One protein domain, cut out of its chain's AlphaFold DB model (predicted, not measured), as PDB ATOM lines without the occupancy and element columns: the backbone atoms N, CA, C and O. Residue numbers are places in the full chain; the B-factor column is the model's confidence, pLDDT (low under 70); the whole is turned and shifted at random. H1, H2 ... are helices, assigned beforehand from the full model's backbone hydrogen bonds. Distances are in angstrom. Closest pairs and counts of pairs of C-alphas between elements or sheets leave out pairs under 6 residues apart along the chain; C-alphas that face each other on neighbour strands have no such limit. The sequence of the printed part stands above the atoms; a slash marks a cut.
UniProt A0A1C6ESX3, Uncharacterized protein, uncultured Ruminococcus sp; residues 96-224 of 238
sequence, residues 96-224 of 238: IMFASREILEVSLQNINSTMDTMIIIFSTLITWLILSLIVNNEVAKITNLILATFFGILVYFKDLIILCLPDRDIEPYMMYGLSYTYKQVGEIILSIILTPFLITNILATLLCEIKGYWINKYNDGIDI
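AT A GLANCE: This is residues 96 to 224 of the 238 residues of an uncharacterized protein of uncultured Ruminococcus sp (UniProt A0A1C6ESX3). Two long helices, H3 and H4, lie side by side as a hairpin, and H2 splays away from them, packing on H4 with its later residues 125 to 133. The short H1 folds back on the first part of H2, and the whole makes a loose, flat fan of helices. H2, H3 and H4 are an up-and-down bundle, each running against the one before it in the chain. The printed part has 129 residues with four named helices in the order H1, H2, H3, H4 and no named strand; the class is all helix. It is loose, with a radius of gyration of the C-alphas of 19.7 A, and spans 63 by 44 by 16 A.

HOW THE PARTS SIT: H1, residues 96 to 108, touches H2, residues 113 to 134, with residues 96 to 101 alone; the closest C-alphas, of Met 97 and Ile 120, are 5.7 A apart. This hairpin has a steep tilt of 44 degrees, opposite ways. H2 touches H3, residues 137 to 163, at Ser 132 and Ala 140, the closest C-alphas, 5.2 A. H3 touches H4, residues 182 to 218, at a shallow tilt of 19 degrees, opposite ways; the closest C-alphas, of Asn 144 and Asn 201, are 4.9 A apart. H2 touches H4 at a shallow tilt of 26 degrees, the same way, closest at the C-alphas of Leu 129 and Ala 204, 5.2 A. H1 is apart from H3 and H4. Every O i to N i+4 pair is within hydrogen-bond range in H1 and H2, against 21 of 23 in H3 and 31 of 33 in H4.

IN THESE COORDINATES: H1 begins at C-alpha 96 (46.670, 41.817, 12.074) and is 17.6 A long; H2 is 31.5 A and H3 39.3 A. H4, 53.5 A, ends at C-alpha 218 (29.271, 21.839, -6.588) and has a kink of 31 degrees near residue 193.

THE WHOLE: The C-alphas farthest apart, of Glu 171 and Asp 220, are 63.4 A apart. The printed part has no cut; the link from H3 to H4, 18 residues, is long. Mean pLDDT of the printed part is 84.9, and residues 109 to 111 and 171 to 179 are under 70.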
ATOM      1  N   ILE A  96      47.492  40.796  12.737       84.88
ATOM      2  CA  ILE A  96      46.670  41.817  12.074       84.88
ATOM      3  C   ILE A  96      46.607  43.101  12.899       84.88
ATOM      4  O   ILE A  96      46.689  44.186  12.327       84.88
ATOM      5  N   MET A  97      46.536  43.005  14.228       84.56
ATOM      6  CA  MET A  97      46.630  44.171  15.107       84.56
ATOM      7  C   MET A  97      47.942  44.926  14.869       84.56
ATOM      8  O   MET A  97      47.916  46.131  14.647       84.56
ATOM      9  N   PHE A  98      49.081  44.227  14.863       82.38
ATOM     10  CA  PHE A  98      50.375  44.871  14.638       82.38
ATOM     11  C   PHE A  98      50.436  45.545  13.259       82.38
ATOM     12  O   PHE A  98      50.771  46.720  13.157       82.38
ATOM     13  N   ALA A  99      50.025  44.835  12.204       83.00
ATOM     14  CA  ALA A  99      50.028  45.374  10.846       83.00
ATOM     15  C   ALA A  99      49.094  46.586  10.677       83.00
ATOM     16  O   ALA A  99      49.453  47.567  10.031       83.00
ATOM     17  N   SER A 100      47.890  46.529  11.251       82.62
ATOM     18  CA  SER A 100      46.922  47.628  11.167       82.62
ATOM     19  C   SER A 100      47.363  48.850  11.965       82.62
ATOM     20  O   SER A 100      47.172  49.965  11.486       82.62
ATOM     21  N   ARG A 101      48.004  48.659  13.124       81.25
ATOM     22  CA  ARG A 101      48.556  49.751  13.931       81.25
ATOM     23  C   ARG A 101      49.620  50.533  13.171       81.25
ATOM     24  O   ARG A 101      49.503  51.748  13.088       81.25
ATOM     25  N   GLU A 102      50.575  49.849  12.543       80.19
ATOM     26  CA  GLU A 102      51.614  50.487  11.718       80.19
ATOM     27  C   GLU A 102      51.003  51.324  10.579       80.19
ATOM     28  O   GLU A 102      51.386  52.470  10.354       80.19
ATOM     29  N   ILE A 103      49.991  50.790   9.886       81.06
ATOM     30  CA  ILE A 103      49.287  51.514   8.814       81.06
ATOM     31  C   ILE A 103      48.554  52.743   9.368       81.06
ATOM     32  O   ILE A 103      48.591  53.823   8.773       81.06
ATOM     33  N   LEU A 104      47.867  52.583  10.500       79.00
ATOM     34  CA  LEU A 104      47.080  53.647  11.112       79.00
ATOM     35  C   LEU A 104      47.969  54.754  11.685       79.00
ATOM     36  O   LEU A 104      47.600  55.921  11.569       79.00
ATOM     37  N   GLU A 105      49.139  54.424  12.230       79.31
ATOM     38  CA  GLU A 105      50.070  55.384  12.830       79.31
ATOM     39  C   GLU A 105      50.606  56.346  11.770       79.31
ATOM     40  O   GLU A 105      50.596  57.562  11.970       79.31
ATOM     41  N   VAL A 106      50.921  55.818  10.583       78.81
ATOM     42  CA  VAL A 106      51.270  56.618   9.399       78.81
ATOM     43  C   VAL A 106      50.137  57.574   9.004       78.81
ATOM     44  O   VAL A 106      50.402  58.690   8.557       78.81
ATOM     45  N   SER A 107      48.877  57.159   9.160       75.62
ATOM     46  CA  SER A 107      47.712  57.918   8.681       75.62
ATOM     47  C   SER A 107      47.138  58.939   9.673       75.62
ATOM     48  O   SER A 107      46.659  59.988   9.247       75.62
ATOM     49  N   LEU A 108      47.156  58.647  10.978       76.31
ATOM     50  CA  LEU A 108      46.411  59.394  12.001       76.31
ATOM     51  C   LEU A 108      47.305  60.045  13.064       76.31
ATOM     52  O   LEU A 108      46.791  60.834  13.854       76.31
ATOM     53  N   GLN A 109      48.610  59.744  13.087       68.81
ATOM     54  CA  GLN A 109      49.653  60.297  13.975       68.81
ATOM     55  C   GLN A 109      49.428  60.171  15.501       68.81
ATOM     56  O   GLN A 109      50.391  60.296  16.245       68.81
ATOM     57  N   ASN A 110      48.214  59.878  15.985       67.00
ATOM     58  CA  ASN A 110      47.862  59.734  17.403       67.00
ATOM     59  C   ASN A 110      46.858  58.587  17.607       67.00
ATOM     60  O   ASN A 110      45.652  58.804  17.739       67.00
ATOM     61  N   ILE A 111      47.355  57.350  17.640       64.69
ATOM     62  CA  ILE A 111      46.541  56.199  18.048       64.69
ATOM     63  C   ILE A 111      46.469  56.172  19.578       64.69
ATOM     64  O   ILE A 111      47.484  56.015  20.256       64.69
ATOM     65  N   ASN A 112      45.260  56.302  20.121       73.81
ATOM     66  CA  ASN A 112      45.005  56.141  21.552       73.81
ATOM     67  C   ASN A 112      44.731  54.668  21.899       73.81
ATOM     68  O   ASN A 112      44.234  53.906  21.069       73.81
ATOM     69  N   SER A 113      44.943  54.293  23.163       73.31
ATOM     70  CA  SER A 113      44.746  52.921  23.666       73.31
ATOM     71  C   SER A 113      43.340  52.352  23.422       73.31
ATOM     72  O   SER A 113      43.173  51.144  23.268       73.31
ATOM     73  N   THR A 114      42.313  53.203  23.336       74.50
ATOM     74  CA  THR A 114      40.946  52.786  22.997       74.50
ATOM     75  C   THR A 114      40.827  52.308  21.550       74.50
ATOM     76  O   THR A 114      40.148  51.314  21.292       74.50
ATOM     77  N   MET A 115      41.520  52.945  20.600       75.38
ATOM     78  CA  MET A 115      41.540  52.484  19.210       75.38
ATOM     79  C   MET A 115      42.233  51.128  19.086       75.38
ATOM     80  O   MET A 115      41.697  50.255  18.408       75.38
ATOM     81  N   ASP A 116      43.331  50.904  19.814       75.44
ATOM     82  CA  ASP A 116      44.012  49.602  19.844       75.44
ATOM     83  C   ASP A 116      43.070  48.484  20.318       75.44
ATOM     84  O   ASP A 116      42.980  47.432  19.686       75.44
ATOM     85  N   THR A 117      42.294  48.722  21.383       74.81
ATOM     86  CA  THR A 117      41.328  47.719  21.867       74.81
ATOM     87  C   THR A 117      40.243  47.395  20.840       74.81
ATOM     88  O   THR A 117      39.906  46.225  20.654       74.81
ATOM     89  N   MET A 118      39.737  48.398  20.119       78.00
ATOM     90  CA  MET A 118      38.733  48.188  19.072       78.00
ATOM     91  C   MET A 118      39.319  47.422  17.884       78.00
ATOM     92  O   MET A 118      38.684  46.496  17.380       78.00
ATOM     93  N   ILE A 119      40.547  47.751  17.471       82.12
ATOM     94  CA  ILE A 119      41.272  47.045  16.408       82.12
ATOM     95  C   ILE A 119      41.443  45.571  16.767       82.12
ATOM     96  O   ILE A 119      41.177  44.715  15.923       82.12
ATOM     97  N   ILE A 120      41.836  45.256  18.006       81.56
ATOM     98  CA  ILE A 120      41.981  43.871  18.471       81.56
ATOM     99  C   ILE A 120      40.649  43.134  18.360       81.56
ATOM    100  O   ILE A 120      40.601  42.060  17.761       81.56
ATOM    101  N   ILE A 121      39.573  43.721  18.893       82.50
ATOM    102  CA  ILE A 121      38.245  43.105  18.864       82.50
ATOM    103  C   ILE A 121      37.844  42.833  17.412       82.50
ATOM    104  O   ILE A 121      37.634  41.680  17.053       82.50
ATOM    105  N   PHE A 122      37.835  43.835  16.532       83.62
ATOM    106  CA  PHE A 122      37.456  43.623  15.130       83.62
ATOM    107  C   PHE A 122      38.354  42.622  14.404       83.62
ATOM    108  O   PHE A 122      37.841  41.798  13.646       83.62
ATOM    109  N   SER A 123      39.663  42.655  14.667       86.62
ATOM    110  CA  SER A 123      40.609  41.698  14.094       86.62
ATOM    111  C   SER A 123      40.210  40.280  14.473       86.62
ATOM    112  O   SER A 123      39.969  39.497  13.564       86.62
ATOM    113  N   THR A 124      40.024  39.992  15.771       87.31
ATOM    114  CA  THR A 124      39.616  38.660  16.259       87.31
ATOM    115  C   THR A 124      38.297  38.175  15.655       87.31
ATOM    116  O   THR A 124      38.154  37.010  15.296       87.31
ATOM    117  N   LEU A 125      37.310  39.060  15.483       89.31
ATOM    118  CA  LEU A 125      36.029  38.655  14.896       89.31
ATOM    119  C   LEU A 125      36.211  38.264  13.422       89.31
ATOM    120  O   LEU A 125      35.713  37.227  12.987       89.31
ATOM    121  N   ILE A 126      36.951  39.067  12.654       89.00
ATOM    122  CA  ILE A 126      37.184  38.823  11.226       89.00
ATOM    123  C   ILE A 126      38.043  37.572  11.015       89.00
ATOM    124  O   ILE A 126      37.710  36.740  10.165       89.00
ATOM    125  N   THR A 127      39.128  37.412  11.776       92.31
ATOM    126  CA  THR A 127      40.024  36.257  11.643       92.31
ATOM    127  C   THR A 127      39.327  34.958  11.994       92.31
ATOM    128  O   THR A 127      39.461  34.001  11.230       92.31
ATOM    129  N   TRP A 128      38.470  34.947  13.017       94.56
ATOM    130  CA  TRP A 128      37.697  33.758  13.362       94.56
ATOM    131  C   TRP A 128      36.718  33.334  12.259       94.56
ATOM    132  O   TRP A 128      36.594  32.140  11.955       94.56
ATOM    133  N   LEU A 129      36.040  34.294  11.615       93.75
ATOM    134  CA  LEU A 129      35.149  34.013  10.480       93.75
ATOM    135  C   LEU A 129      35.924  33.410   9.302       93.75
ATOM    136  O   LEU A 129      35.496  32.414   8.717       93.75
ATOM    137  N   ILE A 130      37.082  33.988   8.973       91.50
ATOM    138  CA  ILE A 130      37.951  33.488   7.900       91.50
ATOM    139  C   ILE A 130      38.465  32.086   8.243       91.50
ATOM    140  O   ILE A 130      38.397  31.185   7.407       91.50
ATOM    141  N   LEU A 131      38.934  31.878   9.474       92.25
ATOM    142  CA  LEU A 131      39.444  30.594   9.942       92.25
ATOM    143  C   LEU A 131      38.364  29.507   9.854       92.25
ATOM    144  O   LEU A 131      38.620  28.425   9.324       92.25
ATOM    145  N   SER A 132      37.136  29.827  10.264       93.62
ATOM    146  CA  SER A 132      35.973  28.934  10.172       93.62
ATOM    147  C   SER A 132      35.637  28.519   8.735       93.62
ATOM    148  O   SER A 132      35.160  27.410   8.505       93.62
ATOM    149  N   LEU A 133      35.912  29.376   7.748       91.19
ATOM    150  CA  LEU A 133      35.727  29.052   6.330       91.19
ATOM    151  C   LEU A 133      36.863  28.202   5.746       91.19
ATOM    152  O   LEU A 133      36.647  27.502   4.753       91.19
ATOM    153  N   ILE A 134      38.067  28.255   6.319       90.44
ATOM    154  CA  ILE A 134      39.229  27.493   5.835       90.44
ATOM    155  C   ILE A 134      39.208  26.053   6.347       90.44
ATOM    156  O   ILE A 134      39.516  25.125   5.603       90.44
ATOM    157  N   VAL A 135      38.819  25.869   7.604       92.00
ATOM    158  CA  VAL A 135      38.717  24.562   8.262       92.00
ATOM    159  C   VAL A 135      37.656  23.696   7.577       92.00
ATOM    160  O   VAL A 135      36.725  24.211   6.948       92.00
ATOM    161  N   ASN A 136      37.787  22.371   7.690       94.69
ATOM    162  CA  ASN A 136      36.754  21.430   7.269       94.69
ATOM    163  C   ASN A 136      35.376  21.889   7.782       94.69
ATOM    164  O   ASN A 136      35.212  22.246   8.949       94.69
ATOM    165  N   ASN A 137      34.394  21.907   6.888       94.44
ATOM    166  CA  ASN A 137      33.104  22.533   7.100       94.44
ATOM    167  C   ASN A 137      32.325  21.904   8.252       94.44
ATOM    168  O   ASN A 137      31.713  22.625   9.035       94.44
ATOM    169  N   GLU A 138      32.358  20.577   8.388       94.19
ATOM    170  CA  GLU A 138      31.685  19.892   9.493       94.19
ATOM    171  C   GLU A 138      32.347  20.228  10.830       94.19
ATOM    172  O   GLU A 138      31.664  20.561  11.800       94.19
ATOM    173  N   VAL A 139      33.682  20.218  10.864       95.62
ATOM    174  CA  VAL A 139      34.467  20.560  12.057       95.62
ATOM    175  C   VAL A 139      34.204  21.996  12.505       95.62
ATOM    176  O   VAL A 139      33.911  22.233  13.682       95.62
ATOM    177  N   ALA A 140      34.293  22.949  11.576       95.31
ATOM    178  CA  ALA A 140      34.062  24.360  11.849       95.31
ATOM    179  C   ALA A 140      32.619  24.602  12.295       95.31
ATOM    180  O   ALA A 140      32.393  25.266  13.306       95.31
ATOM    181  N   LYS A 141      31.643  23.999  11.605       96.25
ATOM    182  CA  LYS A 141      30.228  24.122  11.956       96.25
ATOM    183  C   LYS A 141      29.952  23.652  13.380       96.25
ATOM    184  O   LYS A 141      29.363  24.395  14.158       96.25
ATOM    185  N   ILE A 142      30.381  22.438  13.725       96.38
ATOM    186  CA  ILE A 142      30.150  21.876  15.061       96.38
ATOM    187  C   ILE A 142      30.827  22.745  16.124       96.38
ATOM    188  O   ILE A 142      30.224  23.043  17.150       96.38
ATOM    189  N   THR A 143      32.056  23.197  15.869       96.00
ATOM    190  CA  THR A 143      32.798  24.044  16.812       96.00
ATOM    191  C   THR A 143      32.091  25.369  17.063       96.00
ATOM    192  O   THR A 143      31.862  25.734  18.215       96.00
ATOM    193  N   ASN A 144      31.689  26.061  16.001       96.56
ATOM    194  CA  ASN A 144      30.985  27.333  16.113       96.56
ATOM    195  C   ASN A 144      29.614  27.168  16.774       96.56
ATOM    196  O   ASN A 144      29.227  28.012  17.574       96.56
ATOM    197  N   LEU A 145      28.913  26.055  16.537       96.56
ATOM    198  CA  LEU A 145      27.663  25.746  17.230       96.56
ATOM    199  C   LEU A 145      27.881  25.542  18.739       96.56
ATOM    200  O   LEU A 145      27.122  26.084  19.545       96.56
ATOM    201  N   ILE A 146      28.922  24.796  19.129       95.81
ATOM    202  CA  ILE A 146      29.293  24.593  20.540       95.81
ATOM    203  C   ILE A 146      29.575  25.944  21.202       95.81
ATOM    204  O   ILE A 146      29.030  26.230  22.267       95.81
ATOM    205  N   LEU A 147      30.385  26.789  20.563       94.69
ATOM    206  CA  LEU A 147      30.757  28.093  21.106       94.69
ATOM    207  C   LEU A 147      29.576  29.061  21.149       94.69
ATOM    208  O   LEU A 147      29.366  29.698  22.175       94.69
ATOM    209  N   ALA A 148      28.761  29.133  20.095       96.25
ATOM    210  CA  ALA A 148      27.545  29.943  20.085       96.25
ATOM    211  C   ALA A 148      26.588  29.517  21.206       96.25
ATOM    212  O   ALA A 148      26.064  30.362  21.924       96.25
ATOM    213  N   THR A 149      26.408  28.211  21.408       95.69
ATOM    214  CA  THR A 149      25.561  27.693  22.491       95.69
ATOM    215  C   THR A 149      26.139  28.058  23.857       95.69
ATOM    216  O   THR A 149      25.420  28.562  24.716       95.69
ATOM    217  N   PHE A 150      27.446  27.865  24.052       94.94
ATOM    218  CA  PHE A 150      28.136  28.198  25.296       94.94
ATOM    219  C   PHE A 150      28.042  29.693  25.633       94.94
ATOM    220  O   PHE A 150      27.624  30.051  26.733       94.94
ATOM    221  N   PHE A 151      28.358  30.576  24.682       94.06
ATOM    222  CA  PHE A 151      28.240  32.020  24.882       94.06
ATOM    223  C   PHE A 151      26.783  32.468  25.021       94.06
ATOM    224  O   PHE A 151      26.511  33.365  25.811       94.06
ATOM    225  N   GLY A 152      25.838  31.820  24.336       93.50
ATOM    226  CA  GLY A 152      24.408  32.070  24.512       93.50
ATOM    227  C   GLY A 152      23.961  31.797  25.947       93.50
ATOM    228  O   GLY A 152      23.305  32.633  26.561       93.50
ATOM    229  N   ILE A 153      24.398  30.673  26.523       93.69
ATOM    230  CA  ILE A 153      24.160  30.340  27.932       93.69
ATOM    231  C   ILE A 153      24.810  31.381  28.859       93.69
ATOM    232  O   ILE A 153      24.164  31.842  29.798       93.69
ATOM    233  N   LEU A 154      26.055  31.792  28.594       92.88
ATOM    234  CA  LEU A 154      26.729  32.824  29.391       92.88
ATOM    235  C   LEU A 154      26.012  34.175  29.341       92.88
ATOM    236  O   LEU A 154      25.945  34.849  30.362       92.88
ATOM    237  N   VAL A 155      25.455  34.558  28.190       91.38
ATOM    238  CA  VAL A 155      24.648  35.777  28.061       91.38
ATOM    239  C   VAL A 155      23.411  35.698  28.953       91.38
ATOM    240  O   VAL A 155      23.141  36.659  29.655       91.38
ATOM    241  N   TYR A 156      22.719  34.558  29.034       87.56
ATOM    242  CA  TYR A 156      21.614  34.402  29.990       87.56
ATOM    243  C   TYR A 156      22.080  34.441  31.454       87.56
ATOM    244  O   TYR A 156      21.436  35.065  32.297       87.56
ATOM    245  N   PHE A 157      23.216  33.815  31.777       88.19
ATOM    246  CA  PHE A 157      23.777  33.883  33.131       88.19
ATOM    247  C   PHE A 157      24.233  35.290  33.517       88.19
ATOM    248  O   PHE A 157      24.171  35.637  34.697       88.19
ATOM    249  N   LYS A 158      24.664  36.115  32.551       88.12
ATOM    250  CA  LYS A 158      25.093  37.494  32.815       88.12
ATOM    251  C   LYS A 158      23.974  38.284  33.491       88.12
ATOM    252  O   LYS A 158      24.243  39.010  34.440       88.12
ATOM    253  N   ASP A 159      22.729  38.084  33.066       85.50
ATOM    254  CA  ASP A 159      21.584  38.826  33.593       85.50
ATOM    255  C   ASP A 159      21.298  38.434  35.052       85.50
ATOM    256  O   ASP A 159      20.996  39.294  35.879       85.50
ATOM    257  N   LEU A 160      21.514  37.162  35.415       86.12
ATOM    258  CA  LEU A 160      21.448  36.702  36.808       86.12
ATOM    259  C   LEU A 160      22.545  37.327  37.678       86.12
ATOM    260  O   LEU A 160      22.287  37.701  38.819       86.12
ATOM    261  N   ILE A 161      23.762  37.466  37.145       83.56
ATOM    262  CA  ILE A 161      24.872  38.117  37.855       83.56
ATOM    263  C   ILE A 161      24.569  39.607  38.055       83.56
ATOM    264  O   ILE A 161      24.780  40.133  39.148       83.56
ATOM    265  N   ILE A 162      24.042  40.281  37.029       86.50
ATOM    266  CA  ILE A 162      23.704  41.710  37.077       86.50
ATOM    267  C   ILE A 162      22.604  41.985  38.109       86.50
ATOM    268  O   ILE A 162      22.681  42.982  38.825       86.50
ATOM    269  N   LEU A 163      21.621  41.089  38.257       85.81
ATOM    270  CA  LEU A 163      20.580  41.207  39.288       85.81
ATOM    271  C   LEU A 163      21.146  41.248  40.716       85.81
ATOM    272  O   LEU A 163      20.563  41.902  41.581       85.81
ATOM    273  N   CYS A 164      22.283  40.593  40.961       84.19
ATOM    274  CA  CYS A 164      22.953  40.576  42.260       84.19
ATOM    275  C   CYS A 164      23.803  41.831  42.535       84.19
ATOM    276  O   CYS A 164      24.298  41.991  43.651       84.19
ATOM    277  N   LEU A 165      24.008  42.708  41.544       83.44
ATOM    278  CA  LEU A 165      24.802  43.925  41.713       83.44
ATOM    279  C   LEU A 165      23.978  45.052  42.364       83.44
ATOM    280  O   LEU A 165      22.783  45.195  42.093       83.44
ATOM    281  N   PRO A 166      24.603  45.888  43.213       79.50
ATOM    282  CA  PRO A 166      23.916  46.991  43.870       79.50
ATOM    283  C   PRO A 166      23.522  48.079  42.864       79.50
ATOM    284  O   PRO A 166      24.309  48.473  42.009       79.50
ATOM    285  N   ASP A 167      22.319  48.631  43.016       79.56
ATOM    286  CA  ASP A 167      21.854  49.779  42.225       79.56
ATOM    287  C   ASP A 167      22.297  51.098  42.874       79.56
ATOM    288  O   ASP A 167      21.495  51.928  43.294       79.56
ATOM    289  N   ARG A 168      23.608  51.227  43.079       77.62
ATOM    290  CA  ARG A 168      24.235  52.425  43.641       77.62
ATOM    291  C   ARG A 168      25.074  53.092  42.563       77.62
ATOM    292  O   ARG A 168      25.795  52.399  41.841       77.62
ATOM    293  N   ASP A 169      24.994  54.416  42.493       75.31
ATOM    294  CA  ASP A 169      25.884  55.222  41.664       75.31
ATOM    295  C   ASP A 169      27.341  54.995  42.069       75.31
ATOM    296  O   ASP A 169      27.684  54.940  43.254       75.31
ATOM    297  N   ILE A 170      28.215  54.859  41.076       70.44
ATOM    298  CA  ILE A 170      29.644  54.746  41.325       70.44
ATOM    299  C   ILE A 170      30.226  56.163  41.353       70.44
ATOM    300  O   ILE A 170      30.512  56.752  40.312       70.44
ATOM    301  N   GLU A 171      30.393  56.704  42.563       60.72
ATOM    302  CA  GLU A 171      30.837  58.084  42.831       60.72
ATOM    303  C   GLU A 171      32.091  58.559  42.044       60.72
ATOM    304  O   GLU A 171      32.146  59.744  41.721       60.72
ATOM    305  N   PRO A 172      33.072  57.709  41.655       58.66
ATOM    306  CA  PRO A 172      34.202  58.150  40.819       58.66
ATOM    307  C   PRO A 172      34.043  58.049  39.282       58.66
ATOM    308  O   PRO A 172      34.931  58.536  38.584       58.66
ATOM    309  N   TYR A 173      32.978  57.464  38.709       52.88
ATOM    310  CA  TYR A 173      32.846  57.290  37.239       52.88
ATOM    311  C   TYR A 173      31.861  58.267  36.577       52.88
ATOM    312  O   TYR A 173      31.084  57.881  35.704       52.88
ATOM    313  N   MET A 174      31.910  59.552  36.942       52.59
ATOM    314  CA  MET A 174      31.214  60.600  36.183       52.59
ATOM    315  C   MET A 174      31.937  60.876  34.858       52.59
ATOM    316  O   MET A 174      32.733  61.808  34.736       52.59
ATOM    317  N   MET A 175      31.661  60.063  33.839       51.28
ATOM    318  CA  MET A 175      32.104  60.339  32.474       51.28
ATOM    319  C   MET A 175      31.095  61.299  31.829       51.28
ATOM    320  O   MET A 175      29.926  60.960  31.671       51.28
ATOM    321  N   TYR A 176      31.529  62.516  31.484       54.28
ATOM    322  CA  TYR A 176      30.706  63.531  30.799       54.28
ATOM    323  C   TYR A 176      29.412  63.963  31.529       54.28
ATOM    324  O   TYR A 176      28.451  64.374  30.885       54.28
ATOM    325  N   GLY A 177      29.375  63.896  32.864       57.19
ATOM    326  CA  GLY A 177      28.203  64.311  33.654       57.19
ATOM    327  C   GLY A 177      27.077  63.273  33.738       57.19
ATOM    328  O   GLY A 177      25.998  63.600  34.221       57.19
ATOM    329  N   LEU A 178      27.321  62.033  33.297       58.25
ATOM    330  CA  LEU A 178      26.428  60.893  33.509       58.25
ATOM    331  C   LEU A 178      26.944  60.058  34.689       58.25
ATOM    332  O   LEU A 178      28.098  59.623  34.675       58.25
ATOM    333  N   SER A 179      26.104  59.841  35.704       66.75
ATOM    334  CA  SER A 179      26.374  58.855  36.753       66.75
ATOM    335  C   SER A 179      25.976  57.467  36.252       66.75
ATOM    336  O   SER A 179      24.882  57.276  35.723       66.75
ATOM    337  N   TYR A 180      26.884  56.503  36.396       73.75
ATOM    338  CA  TYR A 180      26.607  55.101  36.103       73.75
ATOM    339  C   TYR A 180      26.443  54.317  37.403       73.75
ATOM    340  O   TYR A 180      27.208  54.521  38.352       73.75
ATOM    341  N   THR A 181      25.497  53.377  37.432       82.75
ATOM    342  CA  THR A 181      25.357  52.427  38.546       82.75
ATOM    343  C   THR A 181      26.240  51.194  38.345       82.75
ATOM    344  O   THR A 181      26.620  50.857  37.218       82.75
ATOM    345  N   TYR A 182      26.554  50.462  39.423       80.12
ATOM    346  CA  TYR A 182      27.302  49.195  39.315       80.12
ATOM    347  C   TYR A 182      26.635  48.191  38.367       80.12
ATOM    348  O   TYR A 182      27.338  47.486  37.640       80.12
ATOM    349  N   LYS A 183      25.297  48.154  38.331       85.31
ATOM    350  CA  LYS A 183      24.546  47.322  37.383       85.31
ATOM    351  C   LYS A 183      24.833  47.706  35.936       85.31
ATOM    352  O   LYS A 183      25.181  46.833  35.148       85.31
ATOM    353  N   GLN A 184      24.744  48.995  35.606       84.06
ATOM    354  CA  GLN A 184      24.961  49.487  34.242       84.06
ATOM    355  C   GLN A 184      26.391  49.226  33.763       84.06
ATOM    356  O   GLN A 184      26.597  48.764  32.644       84.06
ATOM    357  N   VAL A 185      27.392  49.463  34.615       83.56
ATOM    358  CA  VAL A 185      28.793  49.181  34.263       83.56
ATOM    359  C   VAL A 185      29.018  47.683  34.064       83.56
ATOM    360  O   VAL A 185      29.641  47.284  33.079       83.56
ATOM    361  N   GLY A 186      28.484  46.846  34.959       83.31
ATOM    362  CA  GLY A 186      28.548  45.391  34.820       83.31
ATOM    363  C   GLY A 186      27.893  44.905  33.527       83.31
ATOM    364  O   GLY A 186      28.465  44.076  32.817       83.31
ATOM    365  N   GLU A 187      26.739  45.469  33.178       86.88
ATOM    366  CA  GLU A 187      26.030  45.163  31.940       86.88
ATOM    367  C   GLU A 187      26.837  45.544  30.700       86.88
ATOM    368  O   GLU A 187      26.981  44.720  29.794       86.88
ATOM    369  N   ILE A 188      27.416  46.748  30.674       84.50
ATOM    370  CA  ILE A 188      28.248  47.220  29.564       84.50
ATOM    371  C   ILE A 188      29.466  46.308  29.392       84.50
ATOM    372  O   ILE A 188      29.698  45.803  28.295       84.50
ATOM    373  N   ILE A 189      30.219  46.043  30.463       83.88
ATOM    374  CA  ILE A 189      31.452  45.245  30.396       83.88
ATOM    375  C   ILE A 189      31.152  43.814  29.936       83.88
ATOM    376  O   ILE A 189      31.779  43.323  28.996       83.88
ATOM    377  N   LEU A 190      30.178  43.144  30.562       87.38
ATOM    378  CA  LEU A 190      29.837  41.765  30.210       87.38
ATOM    379  C   LEU A 190      29.278  41.668  28.787       87.38
ATOM    380  O   LEU A 190      29.585  40.709  28.083       87.38
ATOM    381  N   SER A 191      28.514  42.664  28.336       87.50
ATOM    382  CA  SER A 191      27.963  42.681  26.977       87.50
ATOM    383  C   SER A 191      29.031  42.961  25.918       87.50
ATOM    384  O   SER A 191      29.014  42.316  24.874       87.50
ATOM    385  N   ILE A 192      29.986  43.860  26.184       83.62
ATOM    386  CA  ILE A 192      31.123  44.123  25.285       83.62
ATOM    387  C   ILE A 192      31.990  42.873  25.115       83.62
ATOM    388  O   ILE A 192      32.535  42.655  24.038       83.62
ATOM    389  N   ILE A 193      32.102  42.033  26.145       83.81
ATOM    390  CA  ILE A 193      32.887  40.800  26.070       83.81
ATOM    391  C   ILE A 193      32.078  39.676  25.414       83.81
ATOM    392  O   ILE A 193      32.510  39.121  24.413       83.81
ATOM    393  N   LEU A 194      30.911  39.316  25.955       89.38
ATOM    394  CA  LEU A 194      30.200  38.088  25.573       89.38
ATOM    395  C   LEU A 194      29.503  38.190  24.211       89.38
ATOM    396  O   LEU A 194      29.514  37.234  23.430       89.38
ATOM    397  N   THR A 195      28.895  39.340  23.914       88.94
ATOM    398  CA  THR A 195      28.045  39.504  22.728       88.94
ATOM    399  C   THR A 195      28.828  39.372  21.417       88.94
ATOM    400  O   THR A 195      28.356  38.649  20.537       88.94
ATOM    401  N   PRO A 196      30.029  39.967  21.251       88.56
ATOM    402  CA  PRO A 196      30.813  39.784  20.030       88.56
ATOM    403  C   PRO A 196      31.197  38.328  19.759       88.56
ATOM    404  O   PRO A 196      31.108  37.884  18.614       88.56
ATOM    405  N   PHE A 197      31.565  37.559  20.790       89.75
ATOM    406  CA  PHE A 197      31.859  36.134  20.620       89.75
ATOM    407  C   PHE A 197      30.615  35.346  20.209       89.75
ATOM    408  O   PHE A 197      30.696  34.522  19.296       89.75
ATOM    409  N   LEU A 198      29.460  35.612  20.827       93.94
ATOM    410  CA  LEU A 198      28.202  34.967  20.449       93.94
ATOM    411  C   LEU A 198      27.842  35.254  18.984       93.94
ATOM    412  O   LEU A 198      27.646  34.321  18.203       93.94
ATOM    413  N   ILE A 199      27.799  36.535  18.604       92.00
ATOM    414  CA  ILE A 199      27.434  36.967  17.249       92.00
ATOM    415  C   ILE A 199      28.386  36.360  16.219       92.00
ATOM    416  O   ILE A 199      27.935  35.802  15.221       92.00
ATOM    417  N   THR A 200      29.693  36.407  16.472       94.06
ATOM    418  CA  THR A 200      30.694  35.878  15.542       94.06
ATOM    419  C   THR A 200      30.554  34.379  15.337       94.06
ATOM    420  O   THR A 200      30.642  33.921  14.202       94.06
ATOM    421  N   ASN A 201      30.263  33.603  16.383       95.69
ATOM    422  CA  ASN A 201      30.054  32.162  16.234       95.69
ATOM    423  C   ASN A 201      28.740  31.829  15.504       95.69
ATOM    424  O   ASN A 201      28.702  30.890  14.704       95.69
ATOM    425  N   ILE A 202      27.679  32.620  15.694       96.19
ATOM    426  CA  ILE A 202      26.438  32.489  14.910       96.19
ATOM    427  C   ILE A 202      26.710  32.792  13.431       96.19
ATOM    428  O   ILE A 202      26.360  31.992  12.563       96.19
ATOM    429  N   LEU A 203      27.382  33.908  13.137       96.06
ATOM    430  CA  LEU A 203      27.755  34.286  11.771       96.06
ATOM    431  C   LEU A 203      28.672  33.244  11.124       96.06
ATOM    432  O   LEU A 203      28.440  32.854   9.983       96.06
ATOM    433  N   ALA A 204      29.665  32.739  11.857       95.88
ATOM    434  CA  ALA A 204      30.548  31.678  11.389       95.88
ATOM    435  C   ALA A 204      29.756  30.410  11.037       95.88
ATOM    436  O   ALA A 204      29.978  29.818   9.986       95.88
ATOM    437  N   THR A 205      28.778  30.035  11.868       96.88
ATOM    438  CA  THR A 205      27.894  28.888  11.609       96.88
ATOM    439  C   THR A 205      27.081  29.084  10.328       96.88
ATOM    440  O   THR A 205      27.020  28.179   9.497       96.88
ATOM    441  N   LEU A 206      26.505  30.272  10.121       95.81
ATOM    442  CA  LEU A 206      25.774  30.604   8.890       95.81
ATOM    443  C   LEU A 206      26.680  30.533   7.654       95.81
ATOM    444  O   LEU A 206      26.293  29.978   6.626       95.81
ATOM    445  N   LEU A 207      27.905  31.049   7.759       94.44
ATOM    446  CA  LEU A 207      28.901  30.958   6.694       94.44
ATOM    447  C   LEU A 207      29.290  29.499   6.396       94.44
ATOM    448  O   LEU A 207      29.423  29.140   5.224       94.44
ATOM    449  N   CYS A 208      29.404  28.642   7.416       94.81
ATOM    450  CA  CYS A 208      29.614  27.202   7.246       94.81
ATOM    451  C   CYS A 208      28.412  26.500   6.586       94.81
ATOM    452  O   CYS A 208      28.597  25.567   5.810       94.81
ATOM    453  N   GLU A 209      27.174  26.934   6.827       94.62
ATOM    454  CA  GLU A 209      26.009  26.394   6.107       94.62
ATOM    455  C   GLU A 209      26.031  26.789   4.622       94.62
ATOM    456  O   GLU A 209      25.818  25.950   3.744       94.62
ATOM    457  N   ILE A 210      26.407  28.033   4.310       92.62
ATOM    458  CA  ILE A 210      26.591  28.486   2.921       92.62
ATOM    459  C   ILE A 210      27.722  27.702   2.236       92.62
ATOM    460  O   ILE A 210      27.554  27.224   1.108       92.62
ATOM    461  N   LYS A 211      28.869  27.541   2.912       92.31
ATOM    462  CA  LYS A 211      29.994  26.726   2.426       92.31
ATOM    463  C   LYS A 211      29.566  25.267   2.229       92.31
ATOM    464  O   LYS A 211      29.860  24.694   1.182       92.31
ATOM    465  N   GLY A 212      28.832  24.690   3.178       92.69
ATOM    466  CA  GLY A 212      28.324  23.318   3.122       92.69
ATOM    467  C   GLY A 212      27.376  23.082   1.951       92.69
ATOM    468  O   GLY A 212      27.536  22.110   1.215       92.69
ATOM    469  N   TYR A 213      26.450  24.012   1.701       92.19
ATOM    470  CA  TYR A 213      25.600  23.973   0.512       92.19
ATOM    471  C   TYR A 213      26.430  23.953  -0.775       92.19
ATOM    472  O   TYR A 213      26.154  23.171  -1.687       92.19
ATOM    473  N   TRP A 214      27.466  24.797  -0.851       92.56
ATOM    474  CA  TRP A 214      28.342  24.833  -2.016       92.56
ATOM    475  C   TRP A 214      29.106  23.515  -2.207       92.56
ATOM    476  O   TRP A 214      29.134  23.006  -3.326       92.56
ATOM    477  N   ILE A 215      29.662  22.940  -1.135       91.25
ATOM    478  CA  ILE A 215      30.369  21.648  -1.173       91.25
ATOM    479  C   ILE A 215      29.447  20.545  -1.702       91.25
ATOM    480  O   ILE A 215      29.798  19.844  -2.651       91.25
ATOM    481  N   ASN A 216      28.240  20.437  -1.146       92.12
ATOM    482  CA  ASN A 216      27.291  19.386  -1.514       92.12
ATOM    483  C   ASN A 216      26.815  19.506  -2.963       92.12
ATOM    484  O   ASN A 216      26.648  18.502  -3.647       92.12
ATOM    485  N   LYS A 217      26.587  20.732  -3.442       90.31
ATOM    486  CA  LYS A 217      26.015  20.960  -4.773       90.31
ATOM    487  C   LYS A 217      27.056  21.033  -5.889       90.31
ATOM    488  O   LYS A 217      26.721  20.771  -7.040       90.31
ATOM    489  N   TYR A 218      28.283  21.449  -5.577       86.88
ATOM    490  CA  TYR A 218      29.271  21.839  -6.588       86.88
ATOM    491  C   TYR A 218      30.664  21.232  -6.400       86.88
ATOM    492  O   TYR A 218      31.519  21.445  -7.263       86.88
ATOM    493  N   ASN A 219      30.899  20.507  -5.305       86.94
ATOM    494  CA  ASN A 219      32.151  19.799  -5.037       86.94
ATOM    495  C   ASN A 219      31.912  18.326  -4.667       86.94
ATOM    496  O   ASN A 219      32.697  17.748  -3.925       86.94
ATOM    497  N   ASP A 220      30.804  17.743  -5.135       86.69
ATOM    498  CA  ASP A 220      30.438  16.333  -4.937       86.69
ATOM    499  C   ASP A 220      30.395  15.880  -3.465       86.69
ATOM    500  O   ASP A 220      30.619  14.712  -3.152       86.69
ATOM    501  N   GLY A 221      30.135  16.807  -2.535       85.38
ATOM    502  CA  GLY A 221      30.173  16.518  -1.095       85.38
ATOM    503  C   GLY A 221      31.589  16.331  -0.534       85.38
ATOM    504  O   GLY A 221      31.750  15.952   0.624       85.38
ATOM    505  N   ILE A 222      32.625  16.585  -1.334       88.00
ATOM    506  CA  ILE A 222      34.022  16.404  -0.951       88.00
ATOM    507  C   ILE A 222      34.520  17.673  -0.267       88.00
ATOM    508  O   ILE A 222      34.494  18.762  -0.839       88.00
ATOM    509  N   ASP A 223      35.038  17.529   0.946       89.19
ATOM    510  CA  ASP A 223      35.727  18.598   1.665       89.19
ATOM    511  C   ASP A 223      37.145  18.165   2.063       89.19
ATOM    512  O   ASP A 223      37.536  17.000   1.930       89.19
ATOM    513  N   ILE A 224      37.938  19.116   2.554       88.31
ATOM    514  CA  ILE A 224      39.311  18.892   2.992       88.31
ATOM    515  C   ILE A 224      39.312  17.897   4.150       88.31
ATOM    516  O   ILE A 224      38.768  18.148   5.224       88.31
TER     517      ILE A 224